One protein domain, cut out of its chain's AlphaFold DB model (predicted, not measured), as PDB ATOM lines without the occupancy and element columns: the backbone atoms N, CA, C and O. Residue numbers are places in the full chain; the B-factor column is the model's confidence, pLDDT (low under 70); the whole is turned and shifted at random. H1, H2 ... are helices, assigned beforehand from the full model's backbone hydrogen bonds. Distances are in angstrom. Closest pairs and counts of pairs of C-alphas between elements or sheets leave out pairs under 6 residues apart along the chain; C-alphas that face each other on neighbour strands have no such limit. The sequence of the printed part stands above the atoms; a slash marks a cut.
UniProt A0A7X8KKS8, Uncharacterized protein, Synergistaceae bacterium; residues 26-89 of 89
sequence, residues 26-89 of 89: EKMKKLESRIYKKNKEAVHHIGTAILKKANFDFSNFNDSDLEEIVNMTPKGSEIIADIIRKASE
ATOM      1  N   GLU A  26     135.925 114.875 193.568       90.50
ATOM      2  CA  GLU A  26     134.681 115.591 193.274       90.50
ATOM      3  C   GLU A  26     134.366 116.686 194.299       90.50
ATOM      4  O   GLU A  26     133.869 117.760 193.940       90.50
ATOM      5  N   LYS A  27     134.621 116.430 195.588       89.38
ATOM      6  CA  LYS A  27     134.432 117.432 196.645       89.38
ATOM      7  C   LYS A  27     135.425 118.578 196.503       89.38
ATOM      8  O   LYS A  27     135.000 119.727 196.620       89.38
ATOM      9  N   MET A  28     136.689 118.278 196.213       89.88
ATOM     10  CA  MET A  28     137.728 119.280 195.968       89.88
ATOM     11  C   MET A  28     137.348 120.160 194.778       89.88
ATOM     12  O   MET A  28     137.222 121.373 194.938       89.88
ATOM     13  N   LYS A  29     136.972 119.561 193.643       92.69
ATOM     14  CA  LYS A  29     136.520 120.295 192.452       92.69
ATOM     15  C   LYS A  29     135.314 121.200 192.730       92.69
ATOM     16  O   LYS A  29     135.239 122.331 192.241       92.69
ATOM     17  N   LYS A  30     134.349 120.731 193.533       91.94
ATOM     18  CA  LYS A  30     133.183 121.536 193.950       91.94
ATOM     19  C   LYS A  30     133.586 122.697 194.860       91.94
ATOM     20  O   LYS A  30     133.010 123.777 194.730       91.94
ATOM     21  N   LEU A  31     134.519 122.483 195.786       90.88
ATOM     22  CA  LEU A  31     135.024 123.534 196.671       90.88
ATOM     23  C   LEU A  31     135.786 124.599 195.883       90.88
ATOM     24  O   LEU A  31     135.462 125.777 196.020       90.88
ATOM     25  N   GLU A  32     136.696 124.193 195.002       88.00
ATOM     26  CA  GLU A  32     137.417 125.094 194.098       88.00
ATOM     27  C   GLU A  32     136.445 125.935 193.271       88.00
ATOM     28  O   GLU A  32     136.503 127.163 193.296       88.00
ATOM     29  N   SER A  33     135.463 125.294 192.629       90.19
ATOM     30  CA  SER A  33     134.454 125.992 191.820       90.19
ATOM     31  C   SER A  33     133.679 127.044 192.625       90.19
ATOM     32  O   SER A  33     133.395 128.135 192.125       90.19
ATOM     33  N   ARG A  34     133.339 126.751 193.890       91.12
ATOM     34  CA  ARG A  34     132.667 127.724 194.771       91.12
ATOM     35  C   ARG A  34     133.576 128.890 195.138       91.12
ATOM     36  O   ARG A  34     133.088 130.016 195.189       91.12
ATOM     37  N   ILE A  35     134.854 128.634 195.409       90.75
ATOM     38  CA  ILE A  35     135.832 129.680 195.728       90.75
ATOM     39  C   ILE A  35     136.015 130.599 194.520       90.75
ATOM     40  O   ILE A  35     135.870 131.810 194.661       90.75
ATOM     41  N   TYR A  36     136.211 130.043 193.321       88.81
ATOM     42  CA  TYR A  36     136.302 130.834 192.092       88.81
ATOM     43  C   TYR A  36     135.056 131.686 191.853       88.81
ATOM     44  O   TYR A  36     135.181 132.864 191.523       88.81
ATOM     45  N   LYS A  37     133.854 131.132 192.070       91.31
ATOM     46  CA  LYS A  37     132.603 131.893 191.941       91.31
ATOM     47  C   LYS A  37     132.548 133.070 192.919       91.31
ATOM     48  O   LYS A  37     132.298 134.192 192.489       91.31
ATOM     49  N   LYS A  38     132.830 132.829 194.204       91.06
ATOM     50  CA  LYS A  38     132.851 133.886 195.229       91.06
ATOM     51  C   LYS A  38     133.885 134.966 194.917       91.06
ATOM     52  O   LYS A  38     133.582 136.147 195.031       91.06
ATOM     53  N   ASN A  39     135.082 134.570 194.490       92.62
ATOM     54  CA  ASN A  39     136.140 135.512 194.131       92.62
ATOM     55  C   ASN A  39     135.741 136.352 192.914       92.62
ATOM     56  O   ASN A  39     135.936 137.564 192.924       92.62
ATOM     57  N   LYS A  40     135.124 135.739 191.896       93.44
ATOM     58  CA  LYS A  40     134.613 136.455 190.722       93.44
ATOM     59  C   LYS A  40     133.555 137.493 191.105       93.44
ATOM     60  O   LYS A  40     133.619 138.623 190.629       93.44
ATOM     61  N   GLU A  41     132.611 137.129 191.970       92.00
ATOM     62  CA  GLU A  41     131.586 138.050 192.481       92.00
ATOM     63  C   GLU A  41     132.216 139.202 193.277       92.00
ATOM     64  O   GLU A  41     131.891 140.363 193.036       92.00
ATOM     65  N   ALA A  42     133.173 138.907 194.163       93.19
ATOM     66  CA  ALA A  42     133.881 139.926 194.936       93.19
ATOM     67  C   ALA A  42     134.635 140.917 194.035       93.19
ATOM     68  O   ALA A  42     134.471 142.126 194.190       93.19
ATOM     69  N   VAL A  43     135.401 140.420 193.058       93.31
ATOM     70  CA  VAL A  43     136.119 141.261 192.085       93.31
ATOM     71  C   VAL A  43     135.145 142.137 191.300       93.31
ATOM     72  O   VAL A  43     135.386 143.334 191.152       93.31
ATOM     73  N   HIS A  44     134.016 141.583 190.851       93.62
ATOM     74  CA  HIS A  44     133.002 142.348 190.127       93.62
ATOM     75  C   HIS A  44     132.390 143.466 190.985       93.62
ATOM     76  O   HIS A  44     132.273 144.606 190.526       93.62
ATOM     77  N   HIS A  45     132.035 143.176 192.240       95.44
ATOM     78  CA  HIS A  45     131.483 144.179 193.151       95.44
ATOM     79  C   HIS A  45     132.490 145.278 193.500       95.44
ATOM     80  O   HIS A  45     132.118 146.452 193.494       95.44
ATOM     81  N   ILE A  46     133.755 144.921 193.743       94.25
ATOM     82  CA  ILE A  46     134.833 145.888 193.994       94.25
ATOM     83  C   ILE A  46     135.030 146.788 192.770       94.25
ATOM     84  O   ILE A  46     134.969 148.008 192.900       94.25
ATOM     85  N   GLY A  47     135.183 146.206 191.575       93.19
ATOM     86  CA  GLY A  47     135.343 146.969 190.335       93.19
ATOM     87  C   GLY A  47     134.167 147.914 190.079       93.19
ATOM     88  O   GLY A  47     134.368 149.095 189.808       93.19
ATOM     89  N   THR A  48     132.932 147.437 190.268       93.44
ATOM     90  CA  THR A  48     131.720 148.263 190.123       93.44
ATOM     91  C   THR A  48     131.707 149.440 191.098       93.44
ATOM     92  O   THR A  48     131.330 150.548 190.722       93.44
ATOM     93  N   ALA A  49     132.101 149.217 192.355       94.50
ATOM     94  CA  ALA A  49     132.148 150.273 193.360       94.50
ATOM     95  C   ALA A  49     133.197 151.341 193.015       94.50
ATOM     96  O   ALA A  49     132.904 152.531 193.122       94.50
ATOM     97  N   ILE A  50     134.378 150.924 192.547       93.88
ATOM     98  CA  ILE A  50     135.450 151.830 192.107       93.88
ATOM     99  C   ILE A  50     134.979 152.683 190.928       93.88
ATOM    100  O   ILE A  50     135.077 153.905 190.982       93.88
ATOM    101  N   LEU A  51     134.410 152.058 189.895       93.50
ATOM    102  CA  LEU A  51     133.931 152.753 188.697       93.50
ATOM    103  C   LEU A  51     132.828 153.767 189.023       93.50
ATOM    104  O   LEU A  51     132.844 154.884 188.508       93.50
ATOM    105  N   LYS A  52     131.905 153.408 189.928       93.69
ATOM    106  CA  LYS A  52     130.880 154.332 190.433       93.69
ATOM    107  C   LYS A  52     131.493 155.506 191.186       93.69
ATOM    108  O   LYS A  52     131.074 156.636 190.965       93.69
ATOM    109  N   LYS A  53     132.472 155.254 192.063       93.50
ATOM    110  CA  LYS A  53     133.129 156.314 192.838       93.50
ATOM    111  C   LYS A  53     133.934 157.261 191.941       93.50
ATOM    112  O   LYS A  53     133.873 158.463 192.144       93.50
ATOM    113  N   ALA A  54     134.592 156.735 190.910       93.06
ATOM    114  CA  ALA A  54     135.294 157.526 189.898       93.06
ATOM    115  C   ALA A  54     134.364 158.299 188.944       93.06
ATOM    116  O   ALA A  54     134.864 159.020 188.080       93.06
ATOM    117  N   ASN A  55     133.040 158.105 189.042       91.38
ATOM    118  CA  ASN A  55     132.054 158.575 188.070       91.38
ATOM    119  C   ASN A  55     132.474 158.250 186.622       91.38
ATOM    120  O   ASN A  55     132.473 159.115 185.745       91.38
ATOM    121  N   PHE A  56     132.931 157.013 186.402       89.31
ATOM    122  CA  PHE A  56     133.500 156.604 185.123       89.31
ATOM    123  C   PHE A  56     132.433 156.592 184.025       89.31
ATOM    124  O   PHE A  56     131.401 155.931 184.158       89.31
ATOM    125  N   ASP A  57     132.706 157.302 182.931       87.69
ATOM    126  CA  ASP A  57     131.820 157.378 181.775       87.69
ATOM    127  C   ASP A  57     132.207 156.330 180.728       87.69
ATOM    128  O   ASP A  57     133.262 156.405 180.095       87.69
ATOM    129  N   PHE A  58     131.317 155.360 180.525       84.44
ATOM    130  CA  PHE A  58     131.486 154.317 179.517       84.44
ATOM    131  C   PHE A  58     131.200 154.788 178.089       84.44
ATOM    132  O   PHE A  58     131.498 154.054 177.156       84.44
ATOM    133  N   SER A  59     130.655 155.991 177.888       87.94
ATOM    134  CA  SER A  59     130.270 156.487 176.557       87.94
ATOM    135  C   SER A  59     131.451 156.572 175.585       87.94
ATOM    136  O   SER A  59     131.265 156.433 174.380       87.94
ATOM    137  N   ASN A  60     132.665 156.761 176.112       82.06
ATOM    138  CA  ASN A  60     133.904 156.806 175.333       82.06
ATOM    139  C   ASN A  60     134.754 155.533 175.473       82.06
ATOM    140  O   ASN A  60     135.842 155.464 174.907       82.06
ATOM    141  N   PHE A  61     134.285 154.540 176.234       89.19
ATOM    142  CA  PHE A  61     135.020 153.307 176.484       89.19
ATOM    143  C   PHE A  61     134.745 152.301 175.365       89.19
ATOM    144  O   PHE A  61     133.602 151.894 175.154       89.19
ATOM    145  N   ASN A  62     135.790 151.916 174.638       92.19
ATOM    146  CA  ASN A  62     135.690 151.031 173.479       92.19
ATOM    147  C   ASN A  62     136.363 149.671 173.734       92.19
ATOM    148  O   ASN A  62     137.092 149.479 174.707       92.19
ATOM    149  N   ASP A  63     136.132 148.725 172.821       92.19
ATOM    150  CA  ASP A  63     136.683 147.368 172.914       92.19
ATOM    151  C   ASP A  63     138.220 147.342 172.882       92.19
ATOM    152  O   ASP A  63     138.826 146.467 173.497       92.19
ATOM    153  N   SER A  64     138.866 148.317 172.228       92.44
ATOM    154  CA  SER A  64     140.329 148.425 172.224       92.44
ATOM    155  C   SER A  64     140.859 148.804 173.606       92.44
ATOM    156  O   SER A  64     141.816 148.199 174.071       92.44
ATOM    157  N   ASP A  65     140.221 149.738 174.312       90.38
ATOM    158  CA  ASP A  65     140.605 150.091 175.681       90.38
ATOM    159  C   ASP A  65     140.383 148.915 176.647       90.38
ATOM    160  O   ASP A  65     141.185 148.697 177.557       90.38
ATOM    161  N   LEU A  66     139.341 148.107 176.416       91.31
ATOM    162  CA  LEU A  66     139.139 146.856 177.148       91.31
ATOM    163  C   LEU A  66     140.266 145.851 176.881       91.31
ATOM    164  O   LEU A  66     140.766 145.239 177.823       91.31
ATOM    165  N   GLU A  67     140.673 145.679 175.627       94.25
ATOM    166  CA  GLU A  67     141.764 144.780 175.248       94.25
ATOM    167  C   GLU A  67     143.102 145.217 175.867       94.25
ATOM    168  O   GLU A  67     143.826 144.388 176.419       94.25
ATOM    169  N   GLU A  68     143.392 146.519 175.871       95.06
ATOM    170  CA  GLU A  68     144.579 147.100 176.514       95.06
ATOM    171  C   GLU A  68     144.601 146.811 178.027       95.06
ATOM    172  O   GLU A  68     145.638 146.435 178.581       95.06
ATOM    173  N   ILE A  69     143.444 146.923 178.695       92.31
ATOM    174  CA  ILE A  69     143.270 146.586 180.118       92.31
ATOM    175  C   ILE A  69     143.462 145.086 180.364       92.31
ATOM    176  O   ILE A  69     144.193 144.705 181.275       92.31
ATOM    177  N   VAL A  70     142.820 144.225 179.569       92.31
ATOM    178  CA  VAL A  70     142.899 142.761 179.729       92.31
ATOM    179  C   VAL A  70     144.327 142.263 179.516       92.31
ATOM    180  O   VAL A  70     144.792 141.396 180.257       92.31
ATOM    181  N   ASN A  71     145.035 142.842 178.548       95.06
ATOM    182  CA  ASN A  71     146.421 142.506 178.239       95.06
ATOM    183  C   ASN A  71     147.437 143.198 179.163       95.06
ATOM    184  O   ASN A  71     148.632 142.927 179.044       95.06
ATOM    185  N   MET A  72     146.987 144.057 180.087       92.44
ATOM    186  CA  MET A  72     147.834 144.801 181.030       92.44
ATOM    187  C   MET A  72     148.981 145.547 180.332       92.44
ATOM    188  O   MET A  72     150.120 145.568 180.806       92.44
ATOM    189  N   THR A  73     148.691 146.160 179.186       95.19
ATOM    190  CA  THR A  73     149.669 146.987 178.470       95.19
ATOM    191  C   THR A  73     149.981 148.261 179.271       95.19
ATOM    192  O   THR A  73     149.265 148.587 180.229       95.19
ATOM    193  N   PRO A  74     151.025 149.030 178.905       96.12
ATOM    194  CA  PRO A  74     151.289 150.319 179.545       96.12
ATOM    195  C   PRO A  74     150.074 151.259 179.497       96.12
ATOM    196  O   PRO A  74     149.694 151.811 180.525       96.12
ATOM    197  N   LYS A  75     149.395 151.345 178.341       92.56
ATOM    198  CA  LYS A  75     148.174 152.146 178.170       92.56
ATOM    199  C   LYS A  75     147.033 151.630 179.053       92.56
ATOM    200  O   LYS A  75     146.399 152.414 179.752       92.56
ATOM    201  N   GLY A  76     146.789 150.317 179.069       92.88
ATOM    202  CA  GLY A  76     145.769 149.718 179.938       92.88
ATOM    203  C   GLY A  76     146.021 149.999 181.421       92.88
ATOM    204  O   GLY A  76     145.098 150.330 182.166       92.88
ATOM    205  N   SER A  77     147.285 149.942 181.841       94.12
ATOM    206  CA  SER A  77     147.701 150.239 183.215       94.12
ATOM    207  C   SER A  77     147.464 151.704 183.592       94.12
ATOM    208  O   SER A  77     146.993 151.976 184.697       94.12
ATOM    209  N   GLU A  78     147.735 152.642 182.680       95.19
ATOM    210  CA  GLU A  78     147.435 154.067 182.870       95.19
ATOM    211  C   GLU A  78     145.931 154.316 183.023       95.19
ATOM    212  O   GLU A  78     145.522 155.014 183.951       95.19
ATOM    213  N   ILE A  79     145.096 153.681 182.190       92.44
ATOM    214  CA  ILE A  79     143.631 153.791 182.294       92.44
ATOM    215  C   ILE A  79     143.154 153.329 183.679       92.44
ATOM    216  O   ILE A  79     142.373 154.024 184.333       92.44
ATOM    217  N   ILE A  80     143.642 152.181 184.165       92.88
ATOM    218  CA  ILE A  80     143.294 151.670 185.501       92.88
ATOM    219  C   ILE A  80     143.764 152.637 186.594       92.88
ATOM    220  O   ILE A  80     143.003 152.934 187.518       92.88
ATOM    221  N   ALA A  81     144.999 153.134 186.504       93.88
ATOM    222  CA  ALA A  81     145.559 154.060 187.484       93.88
ATOM    223  C   ALA A  81     144.739 155.355 187.572       93.88
ATOM    224  O   ALA A  81     144.436 155.818 188.672       93.88
ATOM    225  N   ASP A  82     144.311 155.895 186.431       92.81
ATOM    226  CA  ASP A  82     143.466 157.083 186.358       92.81
ATOM    227  C   ASP A  82     142.091 156.861 186.999       92.81
ATOM    228  O   ASP A  82     141.609 157.729 187.735       92.81
ATOM    229  N   ILE A  83     141.472 155.698 186.769       92.06
ATOM    230  CA  ILE A  83     140.202 155.317 187.404       92.06
ATOM    231  C   ILE A  83     140.369 155.234 188.923       92.06
ATOM    232  O   ILE A  83     139.564 155.796 189.665       92.06
ATOM    233  N   ILE A  84     141.418 154.555 189.397       93.31
ATOM    234  CA  ILE A  84     141.683 154.399 190.833       93.31
ATOM    235  C   ILE A  84     141.958 155.757 191.480       93.31
ATOM    236  O   ILE A  84     141.418 156.030 192.550       93.31
ATOM    237  N   ARG A  85     142.741 156.626 190.827       93.88
ATOM    238  CA  ARG A  85     143.024 157.978 191.318       93.88
ATOM    239  C   ARG A  85     141.735 158.782 191.478       93.88
ATOM    240  O   ARG A  85     141.473 159.269 192.573       93.88
ATOM    241  N   LYS A  86     140.886 158.831 190.447       92.12
ATOM    242  CA  LYS A  86     139.576 159.507 190.516       92.12
ATOM    243  C   LYS A  86     138.660 158.915 191.585       92.12
ATOM    244  O   LYS A  86     137.918 159.640 192.227       92.12
ATOM    245  N   ALA A  87     138.712 157.601 191.801       91.62
ATOM    246  CA  ALA A  87     137.973 156.955 192.881       91.62
ATOM    247  C   ALA A  87     138.580 157.206 194.272       91.62
ATOM    248  O   ALA A  87     137.953 156.854 195.267       91.62
ATOM    249  N   SER A  88     139.804 157.721 194.382       89.00
ATOM    250  CA  SER A  88     140.455 157.993 195.671       89.00
ATOM    251  C   SER A  88     140.213 159.414 196.186       89.00
ATOM    252  O   SER A  88     140.315 159.625 197.394       89.00
ATOM    253  N   GLU A  89     139.834 160.325 195.289       78.75
ATOM    254  CA  GLU A  89     139.333 161.676 195.577       78.75
ATOM    255  C   GLU A  89     137.930 161.639 196.225       78.75
ATOM    256  O   GLU A  89     137.614 162.599 196.963       78.75
TER     257      GLU A  89
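What this domain is: This is residues 26 to 89 of the 89 residues of an uncharacterized protein of Synergistaceae bacterium (UniProt A0A7X8KKS8). A long helix, H1, and a shorter one, H3, meet near their last residues as an L, and the short H2 packs on the first part of H3. Residues 26 to 46 of H1 stick out as an arm. The 64 printed residues, with named helices H1, H2, H3 in that order, are all helix in class and loose, radius of gyration of the C-alphas 15.0 A, spanning 44 by 24 by 19 A.

How they stand to each other: H1, residues 26 to 53, touches H3, residues 74 to 88, with residues 50 to 53 alone; the closest C-alphas, of Lys 53 and Ala 87, are 4.9 A apart. They run the same way at a steep tilt of 69 degrees, only just short of about perpendicular. H2, residues 63 to 70, is apart from H1. H2 touches H3, about perpendicular at 84 degrees; the closest C-alphas, of Ile 69 and Gly 76, are 4.0 A apart. In H1, H2 and H3 every O i to N i+4 pair is within hydrogen-bond range.

Where its parts are: H1 runs 40.8 A from C-alpha 26 at (134.681, 115.591, 193.274). H2 measures 10.3 A. H3 measures 20.9 A, ending at C-alpha 88 at (140.455, 157.993, 195.671).

The domain as a whole: The farthest C-alphas, of Glu 26 and Glu 89, are 46.4 A apart. The printed part has no cut and no long link. No printed residue is under 70 in pLDDT.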